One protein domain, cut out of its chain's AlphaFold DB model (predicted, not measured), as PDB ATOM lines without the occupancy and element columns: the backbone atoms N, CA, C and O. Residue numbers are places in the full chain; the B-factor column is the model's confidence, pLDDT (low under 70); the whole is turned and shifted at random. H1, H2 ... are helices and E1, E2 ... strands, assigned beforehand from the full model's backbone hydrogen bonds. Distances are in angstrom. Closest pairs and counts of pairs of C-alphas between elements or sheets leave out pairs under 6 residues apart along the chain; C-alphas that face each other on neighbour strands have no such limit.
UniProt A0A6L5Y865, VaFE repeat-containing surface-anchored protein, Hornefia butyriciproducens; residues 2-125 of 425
ATOM      1  N   VAL A   2      26.134  15.334  -1.705       81.19
ATOM      2  CA  VAL A   2      27.315  16.153  -1.358       81.19
ATOM      3  C   VAL A   2      28.035  15.529  -0.165       81.19
ATOM      4  O   VAL A   2      27.380  15.150   0.805       81.19
ATOM      5  N   THR A   3      29.359  15.416  -0.231       82.44
ATOM      6  CA  THR A   3      30.234  14.869   0.827       82.44
ATOM      7  C   THR A   3      31.429  15.783   1.052       82.44
ATOM      8  O   THR A   3      31.933  16.346   0.083       82.44
ATOM      9  N   ASP A   4      31.912  15.922   2.287       83.69
ATOM     10  CA  ASP A   4      33.237  16.518   2.508       83.69
ATOM     11  C   ASP A   4      34.359  15.540   2.114       83.69
ATOM     12  O   ASP A   4      34.162  14.328   1.983       83.69
ATOM     13  N   LYS A   5      35.564  16.073   1.913       84.94
ATOM     14  CA  LYS A   5      36.760  15.299   1.552       84.94
ATOM     15  C   LYS A   5      37.171  14.301   2.642       84.94
ATOM     16  O   LYS A   5      37.836  13.310   2.347       84.94
ATOM     17  N   ASN A   6      36.799  14.579   3.889       80.62
ATOM     18  CA  ASN A   6      37.188  13.806   5.066       80.62
ATOM     19  C   ASN A   6      36.156  12.727   5.470       80.62
ATOM     20  O   ASN A   6      36.457  11.887   6.315       80.62
ATOM     21  N   GLY A   7      34.964  12.718   4.863       72.38
ATOM     22  CA  GLY A   7      33.887  11.759   5.122       72.38
ATOM     23  C   GLY A   7      33.050  12.025   6.384       72.38
ATOM     24  O   GLY A   7      32.240  11.173   6.759       72.38
ATOM     25  N   PHE A   8      33.213  13.168   7.055       73.62
ATOM     26  CA  PHE A   8      32.439  13.515   8.254       73.62
ATOM     27  C   PHE A   8      31.043  14.056   7.891       73.62
ATOM     28  O   PHE A   8      30.038  13.690   8.517       73.62
ATOM     29  N   PHE A   9      30.960  14.868   6.837       74.81
ATOM     30  CA  PHE A   9      29.731  15.409   6.269       74.81
ATOM     31  C   PHE A   9      29.276  14.605   5.047       74.81
ATOM     32  O   PHE A   9      30.030  14.353   4.109       74.81
ATOM     33  N   SER A  10      27.988  14.269   5.010       73.44
ATOM     34  CA  SER A  10      27.323  13.794   3.797       73.44
ATOM     35  C   SER A  10      25.853  14.189   3.835       73.44
ATOM     36  O   SER A  10      25.235  14.065   4.892       73.44
ATOM     37  N   THR A  11      25.288  14.609   2.700       73.50
ATOM     38  CA  THR A  11      23.828  14.776   2.565       73.50
ATOM     39  C   THR A  11      23.097  13.441   2.519       73.50
ATOM     40  O   THR A  11      21.900  13.431   2.790       73.50
ATOM     41  N   LYS A  12      23.807  12.350   2.170       68.75
ATOM     42  CA  LYS A  12      23.249  11.010   1.964       68.75
ATOM     43  C   LYS A  12      22.335  10.635   3.121       68.75
ATOM     44  O   LYS A  12      22.715  10.815   4.281       68.75
ATOM     45  N   ASP A  13      21.171  10.087   2.791       61.53
ATOM     46  CA  ASP A  13      20.176   9.711   3.786       61.53
ATOM     47  C   ASP A  13      20.776   8.754   4.836       61.53
ATOM     48  O   ASP A  13      21.485   7.796   4.505       61.53
ATOM     49  N   ARG A  14      20.521   9.057   6.114       56.12
ATOM     50  CA  ARG A  14      20.984   8.297   7.286       56.12
ATOM     51  C   ARG A  14      19.823   7.664   8.074       56.12
ATOM     52  O   ARG A  14      20.045   7.239   9.209       56.12
ATOM     53  N   ARG A  15      18.602   7.615   7.512       56.22
ATOM     54  CA  ARG A  15      17.466   6.834   8.049       56.22
ATOM     55  C   ARG A  15      17.838   5.353   8.231       56.22
ATOM     56  O   ARG A  15      18.751   4.840   7.581       56.22
ATOM     57  N   ALA A  16      17.157   4.667   9.151       46.81
ATOM     58  CA  ALA A  16      17.463   3.275   9.466       46.81
ATOM     59  C   ALA A  16      16.934   2.318   8.382       46.81
ATOM     60  O   ALA A  16      15.935   2.587   7.717       46.81
ATOM     61  N   ALA A  17      17.589   1.164   8.223       41.78
ATOM     62  CA  ALA A  17      17.114   0.118   7.321       41.78
ATOM     63  C   ALA A  17      15.748  -0.411   7.801       41.78
ATOM     64  O   ALA A  17      15.669  -1.072   8.835       41.78
ATOM     65  N   GLY A  18      14.690  -0.090   7.051       46.16
ATOM     66  CA  GLY A  18      13.292  -0.348   7.415       46.16
ATOM     67  C   GLY A  18      12.389   0.888   7.317       46.16
ATOM     68  O   GLY A  18      11.194   0.727   7.115       46.16
ATOM     69  N   ASP A  19      12.958   2.100   7.361       52.44
ATOM     70  CA  ASP A  19      12.240   3.375   7.147       52.44
ATOM     71  C   ASP A  19      12.192   3.793   5.659       52.44
ATOM     72  O   ASP A  19      11.977   4.969   5.344       52.44
ATOM     73  N   LEU A  20      12.472   2.851   4.749       50.16
ATOM     74  CA  LEU A  20      12.442   3.057   3.302       50.16
ATOM     75  C   LEU A  20      11.114   2.544   2.744       50.16
ATOM     76  O   LEU A  20      10.749   1.393   2.992       50.16
ATOM     77  N   ASP A  21      10.421   3.380   1.973       53.62
ATOM     78  CA  ASP A  21       9.186   2.982   1.290       53.62
ATOM     79  C   ASP A  21       9.509   1.862   0.267       53.62
ATOM     80  O   ASP A  21      10.574   1.888  -0.352       53.62
ATOM     81  N   GLU A  22       8.617   0.887   0.026       50.56
ATOM     82  CA  GLU A  22       8.912  -0.259  -0.875       50.56
ATOM     83  C   GLU A  22       9.283   0.162  -2.319       50.56
ATOM     84  O   GLU A  22       9.949  -0.586  -3.038       50.56
ATOM     85  N   GLU A  23       8.911   1.378  -2.737       52.12
ATOM     86  CA  GLU A  23       9.307   1.979  -4.019       52.12
ATOM     87  C   GLU A  23      10.671   2.706  -3.997       52.12
ATOM     88  O   GLU A  23      11.267   2.893  -5.061       52.12
ATOM     89  N   GLU A  24      11.210   3.104  -2.834       53.75
ATOM     90  CA  GLU A  24      12.496   3.829  -2.737       53.75
ATOM     91  C   GLU A  24      13.693   2.958  -3.163       53.75
ATOM     92  O   GLU A  24      14.690   3.483  -3.653       53.75
ATOM     93  N   GLY A  25      13.585   1.626  -3.071       52.75
ATOM     94  CA  GLY A  25      14.672   0.677  -3.362       52.75
ATOM     95  C   GLY A  25      15.200   0.646  -4.807       52.75
ATOM     96  O   GLY A  25      16.089  -0.153  -5.099       52.75
ATOM     97  N   LYS A  26      14.664   1.473  -5.718       52.25
ATOM     98  CA  LYS A  26      15.104   1.581  -7.124       52.25
ATOM     99  C   LYS A  26      15.620   2.964  -7.530       52.25
ATOM    100  O   LYS A  26      16.335   3.051  -8.523       52.25
ATOM    101  N   ASP A  27      15.293   4.029  -6.796       62.59
ATOM    102  CA  ASP A  27      15.695   5.396  -7.148       62.59
ATOM    103  C   ASP A  27      16.698   5.939  -6.126       62.59
ATOM    104  O   ASP A  27      16.347   6.580  -5.135       62.59
ATOM    105  N   ASN A  28      17.981   5.685  -6.396       61.59
ATOM    106  CA  ASN A  28      19.090   6.071  -5.524       61.59
ATOM    107  C   ASN A  28      19.250   7.593  -5.350       61.59
ATOM    108  O   ASN A  28      20.047   8.005  -4.503       61.59
ATOM    109  N   ALA A  29      18.558   8.424  -6.138       61.38
ATOM    110  CA  ALA A  29      18.631   9.880  -6.047       61.38
ATOM    111  C   ALA A  29      17.582  10.486  -5.097       61.38
ATOM    112  O   ALA A  29      17.838  11.549  -4.528       61.38
ATOM    113  N   ARG A  30      16.425   9.836  -4.897       59.78
ATOM    114  CA  ARG A  30      15.342  10.379  -4.054       59.78
ATOM    115  C   ARG A  30      15.758  10.484  -2.589       59.78
ATOM    116  O   ARG A  30      16.313   9.549  -2.020       59.78
ATOM    117  N   ARG A  31      15.428  11.627  -1.975       61.94
ATOM    118  CA  ARG A  31      15.605  11.923  -0.542       61.94
ATOM    119  C   ARG A  31      17.050  11.779  -0.029       61.94
ATOM    120  O   ARG A  31      17.269  11.694   1.175       61.94
ATOM    121  N   GLN A  32      18.050  11.868  -0.918       66.25
ATOM    122  CA  GLN A  32      19.484  11.951  -0.573       66.25
ATOM    123  C   GLN A  32      19.899  13.307   0.022       66.25
ATOM    124  O   GLN A  32      21.093  13.644   0.070       66.25
ATOM    125  N   ASN A  33      18.917  14.115   0.404       68.12
ATOM    126  CA  ASN A  33      19.083  15.398   1.035       68.12
ATOM    127  C   ASN A  33      17.817  15.744   1.857       68.12
ATOM    128  O   ASN A  33      16.699  15.648   1.346       68.12
ATOM    129  N   PRO A  34      17.956  16.189   3.120       67.19
ATOM    130  CA  PRO A  34      16.838  16.490   4.029       67.19
ATOM    131  C   PRO A  34      15.838  17.576   3.587       67.19
ATOM    132  O   PRO A  34      14.845  17.800   4.289       67.19
ATOM    133  N   PHE A  35      16.110  18.267   2.479       71.50
ATOM    134  CA  PHE A  35      15.243  19.280   1.873       71.50
ATOM    135  C   PHE A  35      14.582  18.832   0.553       71.50
ATOM    136  O   PHE A  35      13.886  19.634  -0.070       71.50
ATOM    137  N   ASP A  36      14.784  17.587   0.101       70.38
ATOM    138  CA  ASP A  36      14.209  17.095  -1.164       70.38
ATOM    139  C   ASP A  36      12.670  17.056  -1.148       70.38
ATOM    140  O   ASP A  36      12.031  17.116  -2.198       70.38
ATOM    141  N   ASP A  37      12.053  17.009   0.036       69.81
ATOM    142  CA  ASP A  37      10.605  17.135   0.214       69.81
ATOM    143  C   ASP A  37      10.066  18.505  -0.234       69.81
ATOM    144  O   ASP A  37       8.955  18.581  -0.764       69.81
ATOM    145  N   LEU A  38      10.873  19.566  -0.121       73.12
ATOM    146  CA  LEU A  38      10.504  20.920  -0.549       73.12
ATOM    147  C   LEU A  38      10.558  21.117  -2.075       73.12
ATOM    148  O   LEU A  38       9.977  22.077  -2.582       73.12
ATOM    149  N   LEU A  39      11.201  20.219  -2.836       70.19
ATOM    150  CA  LEU A  39      11.286  20.330  -4.302       70.19
ATOM    151  C   LEU A  39       9.905  20.290  -4.976       70.19
ATOM    152  O   LEU A  39       9.725  20.875  -6.044       70.19
ATOM    153  N   ASN A  40       8.930  19.644  -4.333       72.69
ATOM    154  CA  ASN A  40       7.558  19.503  -4.821       72.69
ATOM    155  C   ASN A  40       6.628  20.645  -4.364       72.69
ATOM    156  O   ASN A  40       5.449  20.670  -4.731       72.69
ATOM    157  N   GLU A  41       7.110  21.605  -3.567       75.31
ATOM    158  CA  GLU A  41       6.292  22.730  -3.117       75.31
ATOM    159  C   GLU A  41       6.117  23.786  -4.220       75.31
ATOM    160  O   GLU A  41       7.068  24.276  -4.838       75.31
ATOM    161  N   LYS A  42       4.865  24.218  -4.430       76.94
ATOM    162  CA  LYS A  42       4.535  25.302  -5.374       76.94
ATOM    163  C   LYS A  42       5.063  26.670  -4.928       76.94
ATOM    164  O   LYS A  42       5.214  27.559  -5.762       76.94
ATOM    165  N   GLN A  43       5.324  26.849  -3.633       78.69
ATOM    166  CA  GLN A  43       5.955  28.029  -3.042       78.69
ATOM    167  C   GLN A  43       6.762  27.595  -1.818       78.69
ATOM    168  O   GLN A  43       6.189  27.018  -0.902       78.69
ATOM    169  N   ILE A  44       8.055  27.917  -1.794       76.25
ATOM    170  CA  ILE A  44       8.963  27.585  -0.690       76.25
ATOM    171  C   ILE A  44       9.160  28.852   0.149       76.25
ATOM    172  O   ILE A  44       9.718  29.838  -0.337       76.25
ATOM    173  N   SER A  45       8.670  28.857   1.391       79.31
ATOM    174  CA  SER A  45       8.740  30.037   2.271       79.31
ATOM    175  C   SER A  45      10.035  30.099   3.089       79.31
ATOM    176  O   SER A  45      10.582  29.077   3.509       79.31
ATOM    177  N   THR A  46      10.501  31.318   3.376       76.12
ATOM    178  CA  THR A  46      11.669  31.567   4.238       76.12
ATOM    179  C   THR A  46      11.471  30.977   5.639       76.12
ATOM    180  O   THR A  46      12.410  30.470   6.249       76.12
ATOM    181  N   GLU A  47      10.242  31.014   6.146       77.00
ATOM    182  CA  GLU A  47       9.843  30.504   7.458       77.00
ATOM    183  C   GLU A  47       9.896  28.970   7.506       77.00
ATOM    184  O   GLU A  47      10.410  28.412   8.477       77.00
ATOM    185  N   ALA A  48       9.439  28.285   6.448       73.31
ATOM    186  CA  ALA A  48       9.562  26.830   6.330       73.31
ATOM    187  C   ALA A  48      11.036  26.395   6.288       73.31
ATOM    188  O   ALA A  48      11.430  25.493   7.029       73.31
ATOM    189  N   LEU A  49      11.865  27.090   5.501       72.88
ATOM    190  CA  LEU A  49      13.302  26.821   5.413       72.88
ATOM    191  C   LEU A  49      14.028  27.013   6.750       72.88
ATOM    192  O   LEU A  49      14.791  26.135   7.148       72.88
ATOM    193  N   LYS A  50      13.772  28.115   7.471       73.56
ATOM    194  CA  LYS A  50      14.350  28.353   8.809       73.56
ATOM    195  C   LYS A  50      13.977  27.239   9.784       73.56
ATOM    196  O   LYS A  50      14.859  26.620  10.371       73.56
ATOM    197  N   LYS A  51      12.681  26.923   9.884       72.62
ATOM    198  CA  LYS A  51      12.169  25.857  10.758       72.62
ATOM    199  C   LYS A  51      12.793  24.494  10.433       72.62
ATOM    200  O   LYS A  51      13.085  23.719  11.340       72.62
ATOM    201  N   ARG A  52      13.007  24.193   9.149       68.81
ATOM    202  CA  ARG A  52      13.640  22.947   8.697       68.81
ATOM    203  C   ARG A  52      15.140  22.914   9.018       68.81
ATOM    204  O   ARG A  52      15.621  21.898   9.509       68.81
ATOM    205  N   ALA A  53      15.854  24.025   8.830       67.25
ATOM    206  CA  ALA A  53      17.268  24.159   9.194       67.25
ATOM    207  C   ALA A  53      17.512  24.065  10.716       67.25
ATOM    208  O   ALA A  53      18.513  23.503  11.146       67.25
ATOM    209  N   GLU A  54      16.583  24.546  11.548       68.19
ATOM    210  CA  GLU A  54      16.640  24.372  13.012       68.19
ATOM    211  C   GLU A  54      16.460  22.905  13.443       68.19
ATOM    212  O   GLU A  54      17.068  22.455  14.415       68.19
ATOM    213  N   GLN A  55      15.634  22.145  12.719       65.25
ATOM    214  CA  GLN A  55      15.384  20.725  12.988       65.25
ATOM    215  C   GLN A  55      16.528  19.817  12.520       65.25
ATOM    216  O   GLN A  55      16.737  18.746  13.089       65.25
ATOM    217  N   ILE A  56      17.255  20.226  11.477       59.34
ATOM    218  CA  ILE A  56      18.199  19.373  10.760       59.34
ATOM    219  C   ILE A  56      19.579  20.022  10.775       59.34
ATOM    220  O   ILE A  56      19.859  20.952  10.028       59.34
ATOM    221  N   ARG A  57      20.472  19.474  11.609       53.16
ATOM    222  CA  ARG A  57      21.811  20.028  11.895       53.16
ATOM    223  C   ARG A  57      22.761  20.116  10.686       53.16
ATOM    224  O   ARG A  57      23.861  20.638  10.836       53.16
ATOM    225  N   CYS A  58      22.388  19.563   9.533       53.06
ATOM    226  CA  CYS A  58      23.190  19.527   8.311       53.06
ATOM    227  C   CYS A  58      22.313  19.236   7.079       53.06
ATOM    228  O   CYS A  58      21.559  18.265   7.080       53.06
ATOM    229  N   GLY A  59      22.441  20.023   6.010       58.44
ATOM    230  CA  GLY A  59      21.735  19.791   4.748       58.44
ATOM    231  C   GLY A  59      22.018  20.880   3.715       58.44
ATOM    232  O   GLY A  59      22.337  22.011   4.076       58.44
ATOM    233  N   VAL A  60      21.898  20.543   2.430       65.06
ATOM    234  CA  VAL A  60      22.112  21.476   1.312       65.06
ATOM    235  C   VAL A  60      20.749  21.839   0.730       65.06
ATOM    236  O   VAL A  60      19.936  20.958   0.492       65.06
ATOM    237  N   PHE A  61      20.466  23.114   0.476       67.00
ATOM    238  CA  PHE A  61      19.201  23.502  -0.152       67.00
ATOM    239  C   PHE A  61      19.416  23.914  -1.612       67.00
ATOM    240  O   PHE A  61      20.176  24.841  -1.889       67.00
ATOM    241  N   PHE A  62      18.728  23.249  -2.545       66.25
ATOM    242  CA  PHE A  62      18.743  23.619  -3.960       66.25
ATOM    243  C   PHE A  62      17.688  24.697  -4.226       66.25
ATOM    244  O   PHE A  62      16.495  24.487  -4.032       66.25
ATOM    245  N   GLY A  63      18.139  25.875  -4.669       62.91
ATOM    246  CA  GLY A  63      17.358  27.118  -4.655       62.91
ATOM    247  C   GLY A  63      16.097  27.187  -5.528       62.91
ATOM    248  O   GLY A  63      15.421  28.214  -5.494       62.91
ATOM    249  N   THR A  64      15.797  26.160  -6.331       73.00
ATOM    250  CA  THR A  64      14.666  26.126  -7.275       73.00
ATOM    251  C   THR A  64      13.953  24.773  -7.198       73.00
ATOM    252  O   THR A  64      14.573  23.747  -7.461       73.00
ATOM    253  N   GLY A  65      12.662  24.773  -6.856       69.44
ATOM    254  CA  GLY A  65      11.808  23.581  -6.874       69.44
ATOM    255  C   GLY A  65      11.335  23.196  -8.282       69.44
ATOM    256  O   GLY A  65      11.448  23.976  -9.230       69.44
ATOM    257  N   GLN A  66      10.747  22.005  -8.415       72.81
ATOM    258  CA  GLN A  66      10.323  21.402  -9.689       72.81
ATOM    259  C   GLN A  66       9.347  22.288 -10.486       72.81
ATOM    260  O   GLN A  66       9.362  22.292 -11.714       72.81
ATOM    261  N   PHE A  67       8.524  23.081  -9.794       78.12
ATOM    262  CA  PHE A  67       7.567  24.015 -10.401       78.12
ATOM    263  C   PHE A  67       8.144  25.425 -10.648       78.12
ATOM    264  O   PHE A  67       7.389  26.371 -10.866       78.12
ATOM    265  N   GLY A  68       9.470  25.591 -10.586       76.50
ATOM    266  CA  GLY A  68      10.152  26.880 -10.761       76.50
ATOM    267  C   GLY A  68      10.074  27.810  -9.545       76.50
ATOM    268  O   GLY A  68      10.464  28.976  -9.637       76.50
ATOM    269  N   SER A  69       9.586  27.317  -8.402       77.00
ATOM    270  CA  SER A  69       9.544  28.039  -7.131       77.00
ATOM    271  C   SER A  69      10.968  28.329  -6.646       77.00
ATOM    272  O   SER A  69      11.723  27.416  -6.324       77.00
ATOM    273  N   LYS A  70      11.357  29.608  -6.598       76.12
ATOM    274  CA  LYS A  70      12.678  30.026  -6.106       76.12
ATOM    275  C   LYS A  70      12.601  30.425  -4.644       76.12
ATOM    276  O   LYS A  70      11.789  31.282  -4.298       76.12
ATOM    277  N   ALA A  71      13.467  29.859  -3.811       70.94
ATOM    278  CA  ALA A  71      13.583  30.272  -2.416       70.94
ATOM    279  C   ALA A  71      14.749  31.253  -2.220       70.94
ATOM    280  O   ALA A  71      15.756  31.210  -2.929       70.94
ATOM    281  N   SER A  72      14.612  32.164  -1.257       70.69
ATOM    282  CA  SER A  72      15.653  33.147  -0.941       70.69
ATOM    283  C   SER A  72      16.807  32.517  -0.157       70.69
ATOM    284  O   SER A  72      16.581  31.705   0.739       70.69
ATOM    285  N   MET A  73      18.046  32.934  -0.440       67.88
ATOM    286  CA  MET A  73      19.196  32.543   0.382       67.88
ATOM    287  C   MET A  73      19.059  33.078   1.812       67.88
ATOM    288  O   MET A  73      18.774  34.258   2.021       67.88
ATOM    289  N   ILE A  74      19.319  32.217   2.799       67.06
ATOM    290  CA  ILE A  74      19.302  32.571   4.222       67.06
ATOM    291  C   ILE A  74      20.746  32.742   4.700       67.06
ATOM    292  O   ILE A  74      21.468  31.771   4.928       67.06
ATOM    293  N   ALA A  75      21.173  33.994   4.861       62.28
ATOM    294  CA  ALA A  75      22.485  34.310   5.412       62.28
ATOM    295  C   ALA A  75      22.618  33.808   6.863       62.28
ATOM    296  O   ALA A  75      21.684  33.906   7.656       62.28
ATOM    297  N   GLY A  76      23.794  33.280   7.214       59.72
ATOM    298  CA  GLY A  76      24.109  32.819   8.573       59.72
ATOM    299  C   GLY A  76      23.619  31.411   8.940       59.72
ATOM    300  O   GLY A  76      24.037  30.906   9.975       59.72
ATOM    301  N   ALA A  77      22.813  30.748   8.101       61.72
ATOM    302  CA  ALA A  77      22.327  29.386   8.366       61.72
ATOM    303  C   ALA A  77      23.395  28.282   8.189       61.72
ATOM    304  O   ALA A  77      23.235  27.198   8.734       61.72
ATOM    305  N   GLY A  78      24.482  28.552   7.451       57.59
ATOM    306  CA  GLY A  78      25.669  27.685   7.395       57.59
ATOM    307  C   GLY A  78      25.430  26.277   6.831       57.59
ATOM    308  O   GLY A  78      25.688  25.298   7.522       57.59
ATOM    309  N   ALA A  79      24.974  26.165   5.578       66.81
ATOM    310  CA  ALA A  79      24.664  24.872   4.946       66.81
ATOM    311  C   ALA A  79      25.863  23.900   4.854       66.81
ATOM    312  O   ALA A  79      25.673  22.685   4.882       66.81
ATOM    313  N   LEU A  80      27.087  24.433   4.750       75.12
ATOM    314  CA  LEU A  80      28.340  23.681   4.674       75.12
ATOM    315  C   LEU A  80      29.409  24.358   5.560       75.12
ATOM    316  O   LEU A  80      29.616  25.569   5.421       75.12
ATOM    317  N   PRO A  81      30.068  23.621   6.477       76.06
ATOM    318  CA  PRO A  81      31.286  24.060   7.169       76.06
ATOM    319  C   PRO A  81      32.454  24.412   6.228       76.06
ATOM    320  O   PRO A  81      32.362  24.261   5.015       76.06
ATOM    321  N   TYR A  82      33.577  24.880   6.785       83.94
ATOM    322  CA  TYR A  82      34.807  25.061   6.006       83.94
ATOM    323  C   TYR A  82      35.490  23.714   5.740       83.94
ATOM    324  O   TYR A  82      36.076  23.133   6.652       83.94
ATOM    325  N   ASP A  83      35.428  23.244   4.494       85.38
ATOM    326  CA  ASP A  83      36.157  22.081   3.974       85.38
ATOM    327  C   ASP A  83      36.179  22.125   2.427       85.38
ATOM    328  O   ASP A  83      35.554  22.981   1.793       85.38
ATOM    329  N   THR A  84      36.887  21.185   1.802       87.44
ATOM    330  CA  THR A  84      36.660  20.797   0.405       87.44
ATOM    331  C   THR A  84      35.534  19.769   0.344       87.44
ATOM    332  O   THR A  84      35.575  18.752   1.033       87.44
ATOM    333  N   TYR A  85      34.557  20.004  -0.522       86.31
ATOM    334  CA  TYR A  85      33.409  19.140  -0.766       86.31
ATOM    335  C   TYR A  85      33.438  18.578  -2.179       86.31
ATOM    336  O   TYR A  85      34.004  19.174  -3.095       86.31
ATOM    337  N   THR A  86      32.768  17.450  -2.361       87.50
ATOM    338  CA  THR A  86      32.463  16.846  -3.655       87.50
ATOM    339  C   THR A  86      30.951  16.807  -3.840       87.50
ATOM    340  O   THR A  86      30.235  16.341  -2.953       87.50
ATOM    341  N   ILE A  87      30.467  17.288  -4.987       86.12
ATOM    342  CA  ILE A  87      29.100  17.057  -5.467       86.12
ATOM    343  C   ILE A  87      29.169  15.907  -6.461       86.12
ATOM    344  O   ILE A  87      29.990  15.940  -7.373       86.12
ATOM    345  N   GLU A  88      28.310  14.912  -6.292       85.94
ATOM    346  CA  GLU A  88      28.165  13.784  -7.209       85.94
ATOM    347  C   GLU A  88      26.689  13.605  -7.561       85.94
ATOM    348  O   GLU A  88      25.822  13.526  -6.680       85.94
ATOM    349  N   GLU A  89      26.397  13.579  -8.855       86.31
ATOM    350  CA  GLU A  89      25.088  13.231  -9.379       86.31
ATOM    351  C   GLU A  89      24.798  11.746  -9.122       86.31
ATOM    352  O   GLU A  89      25.657  10.882  -9.288       86.31
ATOM    353  N   MET A  90      23.576  11.440  -8.688       84.25
ATOM    354  CA  MET A  90      23.161  10.072  -8.379       84.25
ATOM    355  C   MET A  90      22.388   9.486  -9.558       84.25
ATOM    356  O   MET A  90      21.536  10.165 -10.128       84.25
ATOM    357  N   ARG A  91      22.638   8.213  -9.890       84.81
ATOM    358  CA  ARG A  91      21.883   7.498 -10.929       84.81
ATOM    359  C   ARG A  91      20.394   7.422 -10.565       84.81
ATOM    360  O   ARG A  91      20.055   6.941  -9.483       84.81
ATOM    361  N   CYS A  92      19.537   7.828 -11.493       81.44
ATOM    362  CA  CYS A  92      18.084   7.665 -11.466       81.44
ATOM    363  C   CYS A  92      17.563   7.410 -12.894       81.44
ATOM    364  O   CYS A  92      18.335   7.406 -13.854       81.44
ATOM    365  N   GLU A  93      16.254   7.209 -13.059       81.75
ATOM    366  CA  GLU A  93      15.651   6.980 -14.384       81.75
ATOM    367  C   GLU A  93      15.858   8.172 -15.340       81.75
ATOM    368  O   GLU A  93      16.103   7.981 -16.529       81.75
ATOM    369  N   ASN A  94      15.818   9.408 -14.827       83.94
ATOM    370  CA  ASN A  94      15.929  10.626 -15.638       83.94
ATOM    371  C   ASN A  94      17.319  10.856 -16.248       83.94
ATOM    372  O   ASN A  94      17.401  11.490 -17.295       83.94
ATOM    373  N   ASN A  95      18.388  10.353 -15.620       87.50
ATOM    374  CA  ASN A  95      19.759  10.441 -16.135       87.50
ATOM    375  C   ASN A  95      20.296   9.081 -16.608       87.50
ATOM    376  O   ASN A  95      21.508   8.894 -16.741       87.50
ATOM    377  N   LYS A  96      19.419   8.103 -16.873       87.75
ATOM    378  CA  LYS A  96      19.816   6.807 -17.430       87.75
ATOM    379  C   LYS A  96      20.551   7.010 -18.763       87.75
ATOM    380  O   LYS A  96      20.045   7.670 -19.662       87.75
ATOM    381  N   GLY A  97      21.747   6.436 -18.873       91.00
ATOM    382  CA  GLY A  97      22.602   6.556 -20.058       91.00
ATOM    383  C   GLY A  97      23.432   7.837 -20.149       91.00
ATOM    384  O   GLY A  97      24.263   7.933 -21.040       91.00
ATOM    385  N   TYR A  98      23.294   8.789 -19.226       93.00
ATOM    386  CA  TYR A  98      24.153   9.978 -19.183       93.00
ATOM    387  C   TYR A  98      25.392   9.773 -18.301       93.00
ATOM    388  O   TYR A  98      25.397   8.951 -17.371       93.00
ATOM    389  N   VAL A  99      26.452  10.532 -18.578       91.94
ATOM    390  CA  VAL A  99      27.619  10.649 -17.697       91.94
ATOM    391  C   VAL A  99      27.212  11.395 -16.430       91.94
ATOM    392  O   VAL A  99      26.825  12.559 -16.490       91.94
ATOM    393  N   LEU A 100      27.319  10.723 -15.281       90.75
ATOM    394  CA  LEU A 100      27.011  11.333 -13.989       90.75
ATOM    395  C   LEU A 100      28.062  12.378 -13.629       90.75
ATOM    396  O   LEU A 100      29.261  12.091 -13.594       90.75
ATOM    397  N   GLN A 101      27.585  13.573 -13.313       89.38
ATOM    398  CA  GLN A 101      28.430  14.728 -13.058       89.38
ATOM    399  C   GLN A 101      29.095  14.666 -11.675       89.38
ATOM    400  O   GLN A 101      28.469  14.282 -10.682       89.38
ATOM    401  N   LYS A 102      30.374  15.060 -11.588       88.12
ATOM    402  CA  LYS A 102      31.135  15.047 -10.330       88.12
ATOM    403  C   LYS A 102      32.124  16.204 -10.236       88.12
ATOM    404  O   LYS A 102      33.110  16.247 -10.964       88.12
ATOM    405  N   PHE A 103      31.898  17.097  -9.275       87.62
ATOM    406  CA  PHE A 103      32.673  18.328  -9.080       87.62
ATOM    407  C   PHE A 103      33.247  18.394  -7.671       87.62
ATOM    408  O   PHE A 103      32.675  17.828  -6.740       87.62
ATOM    409  N   SER A 104      34.347  19.122  -7.485       88.31
ATOM    410  CA  SER A 104      34.864  19.459  -6.154       88.31
ATOM    411  C   SER A 104      35.003  20.963  -5.984       88.31
ATOM    412  O   SER A 104      35.443  21.652  -6.897       88.31
ATOM    413  N   PHE A 105      34.648  21.465  -4.805       85.62
ATOM    414  CA  PHE A 105      34.690  22.887  -4.471       85.62
ATOM    415  C   PHE A 105      35.086  23.092  -3.010       85.62
ATOM    416  O   PHE A 105      34.894  22.206  -2.181       85.62
ATOM    417  N   THR A 106      35.616  24.266  -2.679       86.44
ATOM    418  CA  THR A 106      36.054  24.588  -1.313       86.44
ATOM    419  C   THR A 106      35.199  25.694  -0.717       86.44
ATOM    420  O   THR A 106      35.016  26.752  -1.323       86.44
ATOM    421  N   VAL A 107      34.711  25.457   0.498       83.56
ATOM    422  CA  VAL A 107      34.063  26.472   1.329       83.56
ATOM    423  C   VAL A 107      35.116  27.030   2.283       83.56
ATOM    424  O   VAL A 107      35.636  26.311   3.132       83.56
ATOM    425  N   ASP A 108      35.459  28.305   2.129       84.19
ATOM    426  CA  ASP A 108      36.425  29.021   2.964       84.19
ATOM    427  C   ASP A 108      35.935  30.448   3.273       84.19
ATOM    428  O   ASP A 108      34.801  30.818   2.961       84.19
ATOM    429  N   GLU A 109      36.778  31.276   3.893       82.06
ATOM    430  CA  GLU A 109      36.440  32.668   4.221       82.06
ATOM    431  C   GLU A 109      36.071  33.525   2.993       82.06
ATOM    432  O   GLU A 109      35.253  34.438   3.113       82.06
ATOM    433  N   LYS A 110      36.619  33.216   1.812       79.00
ATOM    434  CA  LYS A 110      36.379  33.950   0.561       79.00
ATOM    435  C   LYS A 110      35.106  33.476  -0.133       79.00
ATOM    436  O   LYS A 110      34.380  34.298  -0.687       79.00
ATOM    437  N   THR A 111      34.822  32.172  -0.110       74.69
ATOM    438  CA  THR A 111      33.648  31.595  -0.788       74.69
ATOM    439  C   THR A 111      32.387  31.562   0.080       74.69
ATOM    440  O   THR A 111      31.292  31.479  -0.472       74.69
ATOM    441  N   ARG A 112      32.483  31.732   1.414       69.50
ATOM    442  CA  ARG A 112      31.344  31.665   2.366       69.50
ATOM    443  C   ARG A 112      30.121  32.518   2.000       69.50
ATOM    444  O   ARG A 112      29.009  32.190   2.410       69.50
ATOM    445  N   THR A 113      30.311  33.634   1.300       64.94
ATOM    446  CA  THR A 113      29.231  34.566   0.916       64.94
ATOM    447  C   THR A 113      29.137  34.792  -0.595       64.94
ATOM    448  O   THR A 113      28.513  35.762  -1.022       64.94
ATOM    449  N   GLY A 114      29.794  33.953  -1.399       65.81
ATOM    450  CA  GLY A 114      29.891  34.101  -2.850       65.81
ATOM    451  C   GLY A 114      29.225  32.964  -3.625       65.81
ATOM    452  O   GLY A 114      28.758  31.980  -3.056       65.81
ATOM    453  N   THR A 115      29.215  33.104  -4.948       69.62
ATOM    454  CA  THR A 115      28.890  32.009  -5.866       69.62
ATOM    455  C   THR A 115      30.119  31.122  -6.038       69.62
ATOM    456  O   THR A 115      31.209  31.628  -6.304       69.62
ATOM    457  N   VAL A 116      29.938  29.810  -5.921       73.38
ATOM    458  CA  VAL A 116      30.911  28.821  -6.394       73.38
ATOM    459  C   VAL A 116      30.597  28.548  -7.861       73.38
ATOM    460  O   VAL A 116      29.478  28.148  -8.178       73.38
ATOM    461  N   ASP A 117      31.565  28.787  -8.741       75.12
ATOM    462  CA  ASP A 117      31.494  28.330 -10.126       75.12
ATOM    463  C   ASP A 117      31.815  26.827 -10.163       75.12
ATOM    464  O   ASP A 117      32.789  26.388  -9.547       75.12
ATOM    465  N   LEU A 118      30.961  26.044 -10.823       73.31
ATOM    466  CA  LEU A 118      31.113  24.594 -11.003       73.31
ATOM    467  C   LEU A 118      31.497  24.240 -12.450       73.31
ATOM    468  O   LEU A 118      31.424  23.074 -12.829       73.31
ATOM    469  N   GLU A 119      31.916  25.243 -13.228       76.19
ATOM    470  CA  GLU A 119      32.203  25.159 -14.659       76.19
ATOM    471  C   GLU A 119      30.954  24.815 -15.501       76.19
ATOM    472  O   GLU A 119      29.810  24.836 -15.032       76.19
ATOM    473  N   THR A 120      31.155  24.570 -16.797       81.06
ATOM    474  CA  THR A 120      30.077  24.178 -17.710       81.06
ATOM    475  C   THR A 120      29.705  22.718 -17.475       81.06
ATOM    476  O   THR A 120      30.521  21.829 -17.700       81.06
ATOM    477  N   ILE A 121      28.452  22.475 -17.101       81.69
ATOM    478  CA  ILE A 121      27.882  21.131 -16.965       81.69
ATOM    479  C   ILE A 121      27.291  20.695 -18.314       81.69
ATOM    480  O   ILE A 121      26.545  21.461 -18.931       81.69
ATOM    481  N   THR A 122      27.613  19.482 -18.769       84.50
ATOM    482  CA  THR A 122      27.145  18.906 -20.043       84.50
ATOM    483  C   THR A 122      26.401  17.588 -19.838       84.50
ATOM    484  O   THR A 122      26.905  16.671 -19.193       84.50
ATOM    485  N   ASP A 123      25.219  17.464 -20.447       87.69
ATOM    486  CA  ASP A 123      24.443  16.217 -20.482       87.69
ATOM    487  C   ASP A 123      25.009  15.269 -21.555       87.69
ATOM    488  O   ASP A 123      24.410  15.035 -22.609       87.69
ATOM    489  N   ASP A 124      26.207  14.740 -21.304       92.69
ATOM    490  CA  ASP A 124      26.886  13.825 -22.218       92.69
ATOM    491  C   ASP A 124      26.238  12.435 -22.192       92.69
ATOM    492  O   ASP A 124      26.291  11.711 -21.194       92.69
ATOM    493  N   LEU A 125      25.622  12.048 -23.311       94.81
ATOM    494  CA  LEU A 125      25.046  10.719 -23.495       94.81
ATOM    495  C   LEU A 125      26.155   9.687 -23.754       94.81
ATOM    496  O   LEU A 125      27.050   9.910 -24.576       94.81
TER     497      LEU A 125
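This is residues 2 to 125 of the 425 residues of the protein "VaFE repeat-containing surface-anchored protein" of Hornefia butyriciproducens (UniProt A0A6L5Y865). Little here is regular structure: a small three-stranded sheet at one side, two short helices, H1 and H2, at the other, long loops between, and residues 15 to 25 sticking out. The 124 printed residues run E1 H1 H2 E2 E3, class mixed, 28 residues in named elements; the sheet, E1 - E2 - E3, is antiparallel. It is compact, radius of gyration of the C-alphas 15.3 A, spanning 40 by 32 by 31 A.

Find E2, residues 84 to 88, 13.4 A, beginning at (36.660, 20.797, 0.405), then E3, 102 to 106, 14.0 A, and E1, 2 to 4. H1 is 36 to 40; H2, 46 to 55, 14.4 A, ends at (15.384, 20.725, 12.988).

Within hydrogen-bond range find N 85 and O 105, 2.8 A, in hairpin E2 and E3, and N 3 and O 86, 3.0 A, between E1 and E2. H1 and H2 are apart, neither on the sheet. H2 has every O i to N i+4 pair within range; H1 0 of 1, and 1 of 2 O i to N i+3.

The printed part has no cut. Links E1 to H1, H2 to E2 and E2 to E3 are long. Expect pLDDT under 70 at 48 residues, among them 12 to 34.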